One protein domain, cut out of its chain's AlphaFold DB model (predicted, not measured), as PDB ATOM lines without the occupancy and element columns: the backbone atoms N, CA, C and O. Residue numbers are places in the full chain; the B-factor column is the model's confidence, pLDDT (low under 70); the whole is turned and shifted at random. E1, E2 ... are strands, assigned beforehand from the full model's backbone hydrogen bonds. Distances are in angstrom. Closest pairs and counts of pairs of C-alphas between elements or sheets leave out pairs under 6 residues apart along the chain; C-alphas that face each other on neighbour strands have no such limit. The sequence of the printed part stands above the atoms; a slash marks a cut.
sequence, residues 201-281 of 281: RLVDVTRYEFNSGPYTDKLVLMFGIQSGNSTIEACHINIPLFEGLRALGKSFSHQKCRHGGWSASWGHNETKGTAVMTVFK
ATOM      1  N   ARG A 201     -40.399  -1.538   6.272       89.19
ATOM      2  CA  ARG A 201     -40.764  -0.981   7.573       89.19
ATOM      3  C   ARG A 201     -41.954  -1.719   8.148       89.19
ATOM      4  O   ARG A 201     -42.795  -2.242   7.416       89.19
ATOM      5  N   LEU A 202     -42.016  -1.720   9.469       91.50
ATOM      6  CA  LEU A 202     -43.182  -2.173  10.203       91.50
ATOM      7  C   LEU A 202     -44.177  -1.022  10.291       91.50
ATOM      8  O   LEU A 202     -43.792   0.112  10.574       91.50
ATOM      9  N   VAL A 203     -45.441  -1.322  10.041       91.75
ATOM     10  CA  VAL A 203     -46.558  -0.390  10.196       91.75
ATOM     11  C   VAL A 203     -47.572  -1.006  11.151       91.75
ATOM     12  O   VAL A 203     -47.677  -2.229  11.235       91.75
ATOM     13  N   ASP A 204     -48.282  -0.171  11.903       90.62
ATOM     14  CA  ASP A 204     -49.418  -0.579  12.738       90.62
ATOM     15  C   ASP A 204     -49.118  -1.727  13.722       90.62
ATOM     16  O   ASP A 204     -49.923  -2.646  13.901       90.62
ATOM     17  N   VAL A 205     -47.942  -1.693  14.364       92.50
ATOM     18  CA  VAL A 205     -47.566  -2.683  15.386       92.50
ATOM     19  C   VAL A 205     -48.490  -2.547  16.596       92.50
ATOM     20  O   VAL A 205     -48.336  -1.652  17.421       92.50
ATOM     21  N   THR A 206     -49.437  -3.471  16.708       89.25
ATOM     22  CA  THR A 206     -50.466  -3.509  17.742       89.25
ATOM     23  C   THR A 206     -50.320  -4.777  18.563       89.25
ATOM     24  O   THR A 206     -50.323  -5.883  18.025       89.25
ATOM     25  N   ARG A 207     -50.224  -4.628  19.883       88.12
ATOM     26  CA  ARG A 207     -50.157  -5.742  20.829       88.12
ATOM     27  C   ARG A 207     -51.260  -5.585  21.863       88.12
ATOM     28  O   ARG A 207     -51.289  -4.573  22.553       88.12
ATOM     29  N   TYR A 208     -52.136  -6.574  21.991       84.94
ATOM     30  CA  TYR A 208     -53.224  -6.529  22.966       84.94
ATOM     31  C   TYR A 208     -53.512  -7.899  23.575       84.94
ATOM     32  O   TYR A 208     -53.185  -8.949  23.021       84.94
ATOM     33  N   GLU A 209     -54.108  -7.863  24.758       85.44
ATOM     34  CA  GLU A 209     -54.618  -9.032  25.456       85.44
ATOM     35  C   GLU A 209     -56.074  -9.254  25.056       85.44
ATOM     36  O   GLU A 209     -56.882  -8.326  25.040       85.44
ATOM     37  N   PHE A 210     -56.402 -10.486  24.688       81.12
ATOM     38  CA  PHE A 210     -57.751 -10.892  24.344       81.12
ATOM     39  C   PHE A 210     -58.234 -11.920  25.361       81.12
ATOM     40  O   PHE A 210     -57.772 -13.065  25.368       81.12
ATOM     41  N   ASN A 211     -59.175 -11.506  26.205       76.88
ATOM     42  CA  ASN A 211     -59.845 -12.395  27.140       76.88
ATOM     43  C   ASN A 211     -60.991 -13.103  26.401       76.88
ATOM     44  O   ASN A 211     -62.027 -12.502  26.110       76.88
ATOM     45  N   SER A 212     -60.790 -14.372  26.032       65.94
ATOM     46  CA  SER A 212     -61.795 -15.158  25.300       65.94
ATOM     47  C   SER A 212     -62.802 -15.895  26.198       65.94
ATOM     48  O   SER A 212     -63.356 -16.911  25.783       65.94
ATOM     49  N   GLY A 213     -63.070 -15.395  27.408       64.25
ATOM     50  CA  GLY A 213     -63.995 -16.016  28.359       64.25
ATOM     51  C   GLY A 213     -63.289 -16.972  29.333       64.25
ATOM     52  O   GLY A 213     -62.120 -16.759  29.640       64.25
ATOM     53  N   PRO A 214     -63.961 -18.022  29.847       60.81
ATOM     54  CA  PRO A 214     -63.499 -18.779  31.021       60.81
ATOM     55  C   PRO A 214     -62.198 -19.575  30.834       60.81
ATOM     56  O   PRO A 214     -61.718 -20.170  31.792       60.81
ATOM     57  N   TYR A 215     -61.631 -19.614  29.625       54.75
ATOM     58  CA  TYR A 215     -60.483 -20.452  29.304       54.75
ATOM     59  C   TYR A 215     -59.445 -19.662  28.497       54.75
ATOM     60  O   TYR A 215     -59.568 -19.474  27.284       54.75
ATOM     61  N   THR A 216     -58.386 -19.260  29.202       59.41
ATOM     62  CA  THR A 216     -57.105 -18.705  28.728       59.41
ATOM     63  C   THR A 216     -57.149 -17.332  28.054       59.41
ATOM     64  O   THR A 216     -57.702 -17.155  26.964       59.41
ATOM     65  N   ASP A 217     -56.460 -16.374  28.675       73.88
ATOM     66  CA  ASP A 217     -56.078 -15.123  28.030       73.88
ATOM     67  C   ASP A 217     -55.156 -15.417  26.835       73.88
ATOM     68  O   ASP A 217     -54.386 -16.388  26.808       73.88
ATOM     69  N   LYS A 218     -55.238 -14.592  25.796       85.25
ATOM     70  CA  LYS A 218     -54.368 -14.693  24.620       85.25
ATOM     71  C   LYS A 218     -53.675 -13.370  24.404       85.25
ATOM     72  O   LYS A 218     -54.296 -12.316  24.485       85.25
ATOM     73  N   LEU A 219     -52.394 -13.430  24.075       86.62
ATOM     74  CA  LEU A 219     -51.671 -12.272  23.583       86.62
ATOM     75  C   LEU A 219     -51.742 -12.275  22.059       86.62
ATOM     76  O   LEU A 219     -51.281 -13.217  21.412       86.62
ATOM     77  N   VAL A 220     -52.301 -11.207  21.506       88.94
ATOM     78  CA  VAL A 220     -52.387 -10.982  20.069       88.94
ATOM     79  C   VAL A 220     -51.372  -9.912  19.682       88.94
ATOM     80  O   VAL A 220     -51.341  -8.834  20.276       88.94
ATOM     81  N   LEU A 221     -50.526 -10.215  18.696       92.56
ATOM     82  CA  LEU A 221     -49.631  -9.253  18.056       92.56
ATOM     83  C   LEU A 221     -49.979  -9.163  16.569       92.56
ATOM     84  O   LEU A 221     -49.976 -10.169  15.855       92.56
ATOM     85  N   MET A 222     -50.265  -7.952  16.111       92.00
ATOM     86  CA  MET A 222     -50.574  -7.625  14.724       92.00
ATOM     87  C   MET A 222     -49.622  -6.543  14.238       92.00
ATOM     88  O   MET A 222     -49.350  -5.599  14.967       92.00
ATOM     89  N   PHE A 223     -49.100  -6.675  13.026       94.50
ATOM     90  CA  PHE A 223     -48.324  -5.621  12.376       94.50
ATOM     91  C   PHE A 223     -48.341  -5.810  10.865       94.50
ATOM     92  O   PHE A 223     -48.423  -6.935  10.372       94.50
ATOM     93  N   GLY A 224     -48.255  -4.717  10.121       92.44
ATOM     94  CA  GLY A 224     -48.027  -4.732   8.684       92.44
ATOM     95  C   GLY A 224     -46.541  -4.644   8.354       92.44
ATOM     96  O   GLY A 224     -45.763  -4.018   9.074       92.44
ATOM     97  N   ILE A 225     -46.146  -5.252   7.243       91.62
ATOM     98  CA  ILE A 225     -44.793  -5.173   6.696       91.62
ATOM     99  C   ILE A 225     -44.897  -4.530   5.318       91.62
ATOM    100  O   ILE A 225     -45.549  -5.064   4.419       91.62
ATOM    101  N   GLN A 226     -44.275  -3.364   5.154       87.88
ATOM    102  CA  GLN A 226     -44.279  -2.620   3.899       87.88
ATOM    103  C   GLN A 226     -42.874  -2.601   3.304       87.88
ATOM    104  O   GLN A 226     -41.990  -1.962   3.868       87.88
ATOM    105  N   SER A 227     -42.681  -3.270   2.164       84.12
ATOM    106  CA  SER A 227     -41.420  -3.283   1.408       84.12
ATOM    107  C   SER A 227     -41.488  -2.300   0.236       84.12
ATOM    108  O   SER A 227     -42.183  -2.556  -0.754       84.12
ATOM    109  N   GLY A 228     -40.791  -1.167   0.331       81.69
ATOM    110  CA  GLY A 228     -40.877  -0.079  -0.654       81.69
ATOM    111  C   GLY A 228     -42.318   0.408  -0.890       81.69
ATOM    112  O   GLY A 228     -43.049   0.687   0.057       81.69
ATOM    113  N   ASN A 229     -42.739   0.474  -2.159       79.06
ATOM    114  CA  ASN A 229     -44.101   0.865  -2.568       79.06
ATOM    115  C   ASN A 229     -45.075  -0.326  -2.691       79.06
ATOM    116  O   ASN A 229     -46.131  -0.199  -3.309       79.06
ATOM    117  N   SER A 230     -44.718  -1.495  -2.157       79.62
ATOM    118  CA  SER A 230     -45.548  -2.699  -2.260       79.62
ATOM    119  C   SER A 230     -46.774  -2.633  -1.343       79.62
ATOM    120  O   SER A 230     -46.829  -1.848  -0.392       79.62
ATOM    121  N   THR A 231     -47.751  -3.501  -1.610       83.94
ATOM    122  CA  THR A 231     -48.890  -3.739  -0.716       83.94
ATOM    123  C   THR A 231     -48.413  -4.216   0.654       83.94
ATOM    124  O   THR A 231     -47.470  -5.002   0.741       83.94
ATOM    125  N   ILE A 232     -49.075  -3.760   1.717       87.94
ATOM    126  CA  ILE A 232     -48.741  -4.129   3.096       87.94
ATOM    127  C   ILE A 232     -49.059  -5.614   3.318       87.94
ATOM    128  O   ILE A 232     -50.203  -6.041   3.155       87.94
ATOM    129  N   GLU A 233     -48.057  -6.397   3.715       89.19
ATOM    130  CA  GLU A 233     -48.240  -7.786   4.145       89.19
ATOM    131  C   GLU A 233     -48.632  -7.807   5.631       89.19
ATOM    132  O   GLU A 233     -47.864  -7.365   6.485       89.19
ATOM    133  N   ALA A 234     -49.823  -8.308   5.962       90.44
ATOM    134  CA  ALA A 234     -50.285  -8.375   7.349       90.44
ATOM    135  C   ALA A 234     -49.729  -9.610   8.080       90.44
ATOM    136  O   ALA A 234     -49.953 -10.751   7.665       90.44
ATOM    137  N   CYS A 235     -49.072  -9.387   9.216       92.19
ATOM    138  CA  CYS A 235     -48.687 -10.419  10.166       92.19
ATOM    139  C   CYS A 235     -49.640 -10.426  11.366       92.19
ATOM    140  O   CYS A 235     -49.901  -9.394  11.982       92.19
ATOM    141  N   HIS A 236     -50.129 -11.614  11.717       92.06
ATOM    142  CA  HIS A 236     -50.965 -11.850  12.890       92.06
ATOM    143  C   HIS A 236     -50.419 -13.060  13.650       92.06
ATOM    144  O   HIS A 236     -50.292 -14.145  13.071       92.06
ATOM    145  N   ILE A 237     -50.085 -12.854  14.924       92.25
ATOM    146  CA  ILE A 237     -49.505 -13.843  15.834       92.25
ATOM    147  C   ILE A 237     -50.404 -13.964  17.067       92.25
ATOM    148  O   ILE A 237     -50.694 -12.968  17.728       92.25
ATOM    149  N   ASN A 238     -50.797 -15.198  17.390       89.81
ATOM    150  CA  ASN A 238     -51.618 -15.531  18.554       89.81
ATOM    151  C   ASN A 238     -50.824 -16.403  19.521       89.81
ATOM    152  O   ASN A 238     -50.498 -17.547  19.200       89.81
ATOM    153  N   ILE A 239     -50.545 -15.878  20.712       88.06
ATOM    154  CA  ILE A 239     -49.813 -16.593  21.755       88.06
ATOM    155  C   ILE A 239     -50.785 -16.971  22.874       88.06
ATOM    156  O   ILE A 239     -51.297 -16.077  23.553       88.06
ATOM    157  N   PRO A 240     -51.033 -18.271  23.115       82.38
ATOM    158  CA  PRO A 240     -51.826 -18.688  24.262       82.38
ATOM    159  C   PRO A 240     -51.095 -18.325  25.561       82.38
ATOM    160  O   PRO A 240     -49.872 -18.502  25.677       82.38
ATOM    161  N   LEU A 241     -51.828 -17.798  26.539       79.62
ATOM    162  CA  LEU A 241     -51.328 -17.562  27.889       79.62
ATOM    163  C   LEU A 241     -51.798 -18.699  28.796       79.62
ATOM    164  O   LEU A 241     -52.896 -19.227  28.645       79.62
ATOM    165  N   PHE A 242     -50.917 -19.108  29.705       73.12
ATOM    166  CA  PHE A 242     -51.269 -20.045  30.765       73.12
ATOM    167  C   PHE A 242     -51.765 -19.239  31.966       73.12
ATOM    168  O   PHE A 242     -51.316 -18.105  32.160       73.12
ATOM    169  N   GLU A 243     -52.673 -19.816  32.753       63.81
ATOM    170  CA  GLU A 243     -53.230 -19.171  33.945       63.81
ATOM    171  C   GLU A 243     -52.120 -18.644  34.870       63.81
ATOM    172  O   GLU A 243     -51.136 -19.331  35.148       63.81
ATOM    173  N   GLY A 244     -52.270 -17.395  35.323       65.62
ATOM    174  CA  GLY A 244     -51.343 -16.741  36.254       65.62
ATOM    175  C   GLY A 244     -50.166 -15.984  35.622       65.62
ATOM    176  O   GLY A 244     -49.399 -15.363  36.355       65.62
ATOM    177  N   LEU A 245     -50.012 -15.976  34.292       64.38
ATOM    178  CA  LEU A 245     -48.983 -15.179  33.610       64.38
ATOM    179  C   LEU A 245     -49.536 -13.838  33.116       64.38
ATOM    180  O   LEU A 245     -50.524 -13.799  32.392       64.38
ATOM    181  N   ARG A 246     -48.843 -12.733  33.426       68.38
ATOM    182  CA  ARG A 246     -49.176 -11.407  32.877       68.38
ATOM    183  C   ARG A 246     -48.917 -11.370  31.369       68.38
ATOM    184  O   ARG A 246     -47.773 -11.500  30.925       68.38
ATOM    185  N   ALA A 247     -49.962 -11.121  30.582       68.50
ATOM    186  CA  ALA A 247     -49.917 -11.083  29.119       68.50
ATOM    187  C   ALA A 247     -48.836 -10.147  28.557       68.50
ATOM    188  O   ALA A 247     -48.077 -10.515  27.654       68.50
ATOM    189  N   LEU A 248     -48.736  -8.941  29.123       68.31
ATOM    190  CA  LEU A 248     -47.841  -7.884  28.644       68.31
ATOM    191  C   LEU A 248     -46.355  -8.170  28.922       68.31
ATOM    192  O   LEU A 248     -45.498  -7.676  28.189       68.31
ATOM    193  N   GLY A 249     -46.040  -9.052  29.870       74.94
ATOM    194  CA  GLY A 249     -44.672  -9.475  30.184       74.94
ATOM    195  C   GLY A 249     -44.096 -10.538  29.245       74.94
ATOM    196  O   GLY A 249     -42.882 -10.721  29.146       74.94
ATOM    197  N   LYS A 250     -44.963 -11.257  28.520       82.06
ATOM    198  CA  LYS A 250     -44.560 -12.491  27.839       82.06
ATOM    199  C   LYS A 250     -43.663 -12.236  26.626       82.06
ATOM    200  O   LYS A 250     -44.048 -11.550  25.680       82.06
ATOM    201  N   SER A 251     -42.494 -12.871  26.646       87.12
ATOM    202  CA  SER A 251     -41.584 -12.979  25.505       87.12
ATOM    203  C   SER A 251     -41.879 -14.247  24.696       87.12
ATOM    204  O   SER A 251     -42.340 -15.250  25.246       87.12
ATOM    205  N   PHE A 252     -41.616 -14.222  23.393       89.00
ATOM    206  CA  PHE A 252     -41.733 -15.387  22.514       89.00
ATOM    207  C   PHE A 252     -40.649 -15.370  21.438       89.00
ATOM    208  O   PHE A 252     -40.098 -14.324  21.106       89.00
ATOM    209  N   SER A 253     -40.353 -16.535  20.868       91.69
ATOM    210  CA  SER A 253     -39.348 -16.681  19.815       91.69
ATOM    211  C   SER A 253     -39.930 -17.389  18.600       91.69
ATOM    212  O   SER A 253     -40.702 -18.338  18.748       91.69
ATOM    213  N   HIS A 254     -39.546 -16.907  17.418       89.81
ATOM    214  CA  HIS A 254     -39.779 -17.516  16.109       89.81
ATOM    215  C   HIS A 254     -41.240 -17.919  15.836       89.81
ATOM    216  O   HIS A 254     -41.541 -19.005  15.338       89.81
ATOM    217  N   GLN A 255     -42.170 -17.031  16.178       92.31
ATOM    218  CA  GLN A 255     -43.596 -17.238  15.960       92.31
ATOM    219  C   GLN A 255     -43.964 -16.853  14.535       92.31
ATOM    220  O   GLN A 255     -43.686 -15.741  14.089       92.31
ATOM    221  N   LYS A 256     -44.569 -17.794  13.811       93.19
ATOM    222  CA  LYS A 256     -44.924 -17.603  12.404       93.19
ATOM    223  C   LYS A 256     -46.132 -16.684  12.280       93.19
ATOM    224  O   LYS A 256     -47.133 -16.863  12.973       93.19
ATOM    225  N   CYS A 257     -46.048 -15.739  11.356       90.38
ATOM    226  CA  CYS A 257     -47.188 -14.958  10.918       90.38
ATOM    227  C   CYS A 257     -48.205 -15.878  10.238       90.38
ATOM    228  O   CYS A 257     -47.839 -16.802   9.510       90.38
ATOM    229  N   ARG A 258     -49.500 -15.604  10.429       82.94
ATOM    230  CA  ARG A 258     -50.570 -16.354   9.748       82.94
ATOM    231  C   ARG A 258     -50.480 -16.279   8.214       82.94
ATOM    232  O   ARG A 258     -50.897 -17.214   7.537       82.94
ATOM    233  N   HIS A 259     -49.938 -15.181   7.680       77.00
ATOM    234  CA  HIS A 259     -49.798 -14.906   6.248       77.00
ATOM    235  C   HIS A 259     -48.403 -14.328   5.934       77.00
ATOM    236  O   HIS A 259     -47.722 -13.827   6.827       77.00
ATOM    237  N   GLY A 260     -47.970 -14.410   4.670       75.31
ATOM    238  CA  GLY A 260     -46.759 -13.734   4.168       75.31
ATOM    239  C   GLY A 260     -45.417 -14.445   4.405       75.31
ATOM    240  O   GLY A 260     -44.381 -13.930   4.006       75.31
ATOM    241  N   GLY A 261     -45.398 -15.626   5.035       84.69
ATOM    242  CA  GLY A 261     -44.166 -16.408   5.250       84.69
ATOM    243  C   GLY A 261     -43.218 -15.852   6.321       84.69
ATOM    244  O   GLY A 261     -42.213 -16.478   6.630       84.69
ATOM    245  N   TRP A 262     -43.564 -14.720   6.930       90.56
ATOM    246  CA  TRP A 262     -42.770 -14.064   7.962       90.56
ATOM    247  C   TRP A 262     -42.860 -14.771   9.319       90.56
ATOM    248  O   TRP A 262     -43.823 -15.479   9.629       90.56
ATOM    249  N   SER A 263     -41.873 -14.526  10.175       92.06
ATOM    250  CA  SER A 263     -41.919 -14.869  11.595       92.06
ATOM    251  C   SER A 263     -41.365 -13.734  12.452       92.06
ATOM    252  O   SER A 263     -40.611 -12.889  11.970       92.06
ATOM    253  N   ALA A 264     -41.737 -13.696  13.730       94.19
ATOM    254  CA  ALA A 264     -41.226 -12.711  14.674       94.19
ATOM    255  C   ALA A 264     -40.850 -13.324  16.025       94.19
ATOM    256  O   ALA A 264     -41.425 -14.313  16.481       94.19
ATOM    257  N   SER A 265     -39.881 -12.692  16.677       92.12
ATOM    258  CA  SER A 265     -39.523 -12.901  18.077       92.12
ATOM    259  C   SER A 265     -39.746 -11.602  18.840       92.12
ATOM    260  O   SER A 265     -39.506 -10.523  18.304       92.12
ATOM    261  N   TRP A 266     -40.181 -11.711  20.088       91.44
ATOM    262  CA  TRP A 266     -40.455 -10.590  20.973       91.44
ATOM    263  C   TRP A 266     -39.798 -10.834  22.325       91.44
ATOM    264  O   TRP A 266     -40.065 -11.847  22.974       91.44
ATOM    265  N   GLY A 267     -38.963  -9.896  22.755       89.50
ATOM    266  CA  GLY A 267     -38.402  -9.842  24.099       89.50
ATOM    267  C   GLY A 267     -38.922  -8.614  24.829       89.50
ATOM    268  O   GLY A 267     -38.831  -7.511  24.298       89.50
ATOM    269  N   HIS A 268     -39.434  -8.785  26.045       84.88
ATOM    270  CA  HIS A 268     -39.824  -7.675  26.912       84.88
ATOM    271  C   HIS A 268     -39.003  -7.682  28.200       84.88
ATOM    272  O   HIS A 268     -38.814  -8.721  28.828       84.88
ATOM    273  N   ASN A 269     -38.518  -6.508  28.590       82.88
ATOM    274  CA  ASN A 269     -37.879  -6.272  29.870       82.88
ATOM    275  C   ASN A 269     -38.880  -5.574  30.796       82.88
ATOM    276  O   ASN A 269     -39.047  -4.358  30.723       82.88
ATOM    277  N   GLU A 270     -39.506  -6.346  31.684       75.19
ATOM    278  CA  GLU A 270     -40.519  -5.847  32.624       75.19
ATOM    279  C   GLU A 270     -39.981  -4.755  33.560       75.19
ATOM    280  O   GLU A 270     -40.713  -3.847  33.938       75.19
ATOM    281  N   THR A 271     -38.692  -4.801  33.912       75.75
ATOM    282  CA  THR A 271     -38.073  -3.827  34.822       75.75
ATOM    283  C   THR A 271     -37.875  -2.463  34.168       75.75
ATOM    284  O   THR A 271     -37.987  -1.438  34.833       75.75
ATOM    285  N   LYS A 272     -37.538  -2.439  32.875       80.94
ATOM    286  CA  LYS A 272     -37.255  -1.201  32.131       80.94
ATOM    287  C   LYS A 272     -38.426  -0.733  31.270       80.94
ATOM    288  O   LYS A 272     -38.331   0.332  30.673       80.94
ATOM    289  N   GLY A 273     -39.474  -1.545  31.140       79.56
ATOM    290  CA  GLY A 273     -40.574  -1.299  30.211       79.56
ATOM    291  C   GLY A 273     -40.146  -1.310  28.739       79.56
ATOM    292  O   GLY A 273     -40.887  -0.837  27.885       79.56
ATOM    293  N   THR A 274     -38.959  -1.832  28.411       85.12
ATOM    294  CA  THR A 274     -38.452  -1.860  27.033       85.12
ATOM    295  C   THR A 274     -38.794  -3.176  26.352       85.12
ATOM    296  O   THR A 274     -38.851  -4.229  26.986       85.12
ATOM    297  N   ALA A 275     -39.016  -3.138  25.042       86.50
ATOM    298  CA  ALA A 275     -39.213  -4.337  24.243       86.50
ATOM    299  C   ALA A 275     -38.346  -4.312  22.986       86.50
ATOM    300  O   ALA A 275     -38.011  -3.250  22.465       86.50
ATOM    301  N   VAL A 276     -37.989  -5.498  22.511       90.38
ATOM    302  CA  VAL A 276     -37.251  -5.706  21.272       90.38
ATOM    303  C   VAL A 276     -38.024  -6.713  20.440       90.38
ATOM    304  O   VAL A 276     -38.350  -7.801  20.917       90.38
ATOM    305  N   MET A 277     -38.295  -6.354  19.189       91.94
ATOM    306  CA  MET A 277     -38.868  -7.261  18.206       91.94
ATOM    307  C   MET A 277     -37.829  -7.578  17.136       91.94
ATOM    308  O   MET A 277     -37.148  -6.686  16.635       91.94
ATOM    309  N   THR A 278     -37.724  -8.850  16.771       91.31
ATOM    310  CA  THR A 278     -36.919  -9.302  15.633       91.31
ATOM    311  C   THR A 278     -37.844  -9.969  14.635       91.31
ATOM    312  O   THR A 278     -38.583 -10.875  15.008       91.31
ATOM    313  N   VAL A 279     -37.817  -9.519  13.383       90.06
ATOM    314  CA  VAL A 279     -38.677 -10.022  12.308       90.06
ATOM    315  C   VAL A 279     -37.805 -10.712  11.262       90.06
ATOM    316  O   VAL A 279     -36.746 -10.197  10.906       90.06
ATOM    317  N   PHE A 280     -38.240 -11.882  10.806       85.44
ATOM    318  CA  PHE A 280     -37.527 -12.751   9.871       85.44
ATOM    319  C   PHE A 280     -38.442 -13.089   8.694       85.44
ATOM    320  O   PHE A 280     -39.639 -13.305   8.904       85.44
ATOM    321  N   LYS A 281     -37.876 -13.171   7.490       83.44
ATOM    322  CA  LYS A 281     -38.537 -13.722   6.303       83.44
ATOM    323  C   LYS A 281     -37.949 -15.089   5.985       83.44
ATOM    324  O   LYS A 281     -36.723 -15.238   6.191       83.44
TER     325      LYS A 281
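What this domain is: This is residues 201 to 281 of the 281 residues of an uncharacterized protein of Colletotrichum incanum (UniProt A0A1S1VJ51). Two small three-stranded sheets, E1 E2 E3 and E4 E5 E6, stand loosely and partly face to face with their strands crossed, closest where E3 comes near E4 and E5. The chain passes from one sheet to the other through the long link after E3, while the turns at either end of the longer first sheet make the longest axis. The printed part has 81 residues, with six named strands in the order E1 to E6 and no named helix; both sheets are antiparallel, and the class is all strand. The whole is compact, with a radius of gyration of the C-alphas of 13.4 A and spans of 43 by 30 by 19 A.

How they stand to each other: In the first sheet, E2, residues 217 to 227, is the inner strand between the edge strands E1, residues 201 to 211, and E3, residues 233 to 240. The three form a meander, each strand the antiparallel neighbour of the one before. E1 and E2 are a hairpin at 168 degrees between directions, with N 206 and O 222 within hydrogen-bond range at 2.8 A. E2 and E3 are a hairpin at 162 degrees, with N 221 and O 237 within range at 2.9 A. The second sheet is also a meander: E4, residues 252 to 256, E5, residues 263 to 269, and E6, residues 274 to 280, with E5 the inner strand. E4 and E5 are a hairpin at 161 degrees, with N 266 and O 252 at 2.8 A. E5 and E6 are a hairpin at 166 degrees, with N 265 and O 278 at 2.8 A. Between the sheets, the closest C-alphas of E3 and E4 are those of Ile 237 and Gln 255, 6.8 A apart. E3 and E5 are near each other, with 6 pairs of C-alphas within 10 A. E1 is apart from E4, E5 and E6, as is E2, and E3 is apart from E6.

Where its parts are: E1 begins at C-alpha 201, (-40.764, -0.981, 7.573), and is 29.6 A long. E2 is 32.6 A long and ends at C-alpha 227, (-41.420, -3.283, 1.408). E3 measures 23.2 A, E4 10.8 A and E5 20.6 A. E6 is 20.3 A long and ends at C-alpha 280, (-37.527, -12.751, 9.871).

The domain as a whole: The two C-alphas farthest apart, those of Pro 214 and Asn 229, are 43.5 A apart. The printed part has no cut and ends at residue 281, the chain's last. The link from E3 to E4, 11 residues, is long. The mean pLDDT of the printed part is 83.5, and residues 212 to 216 and 243 to 248 are under 70.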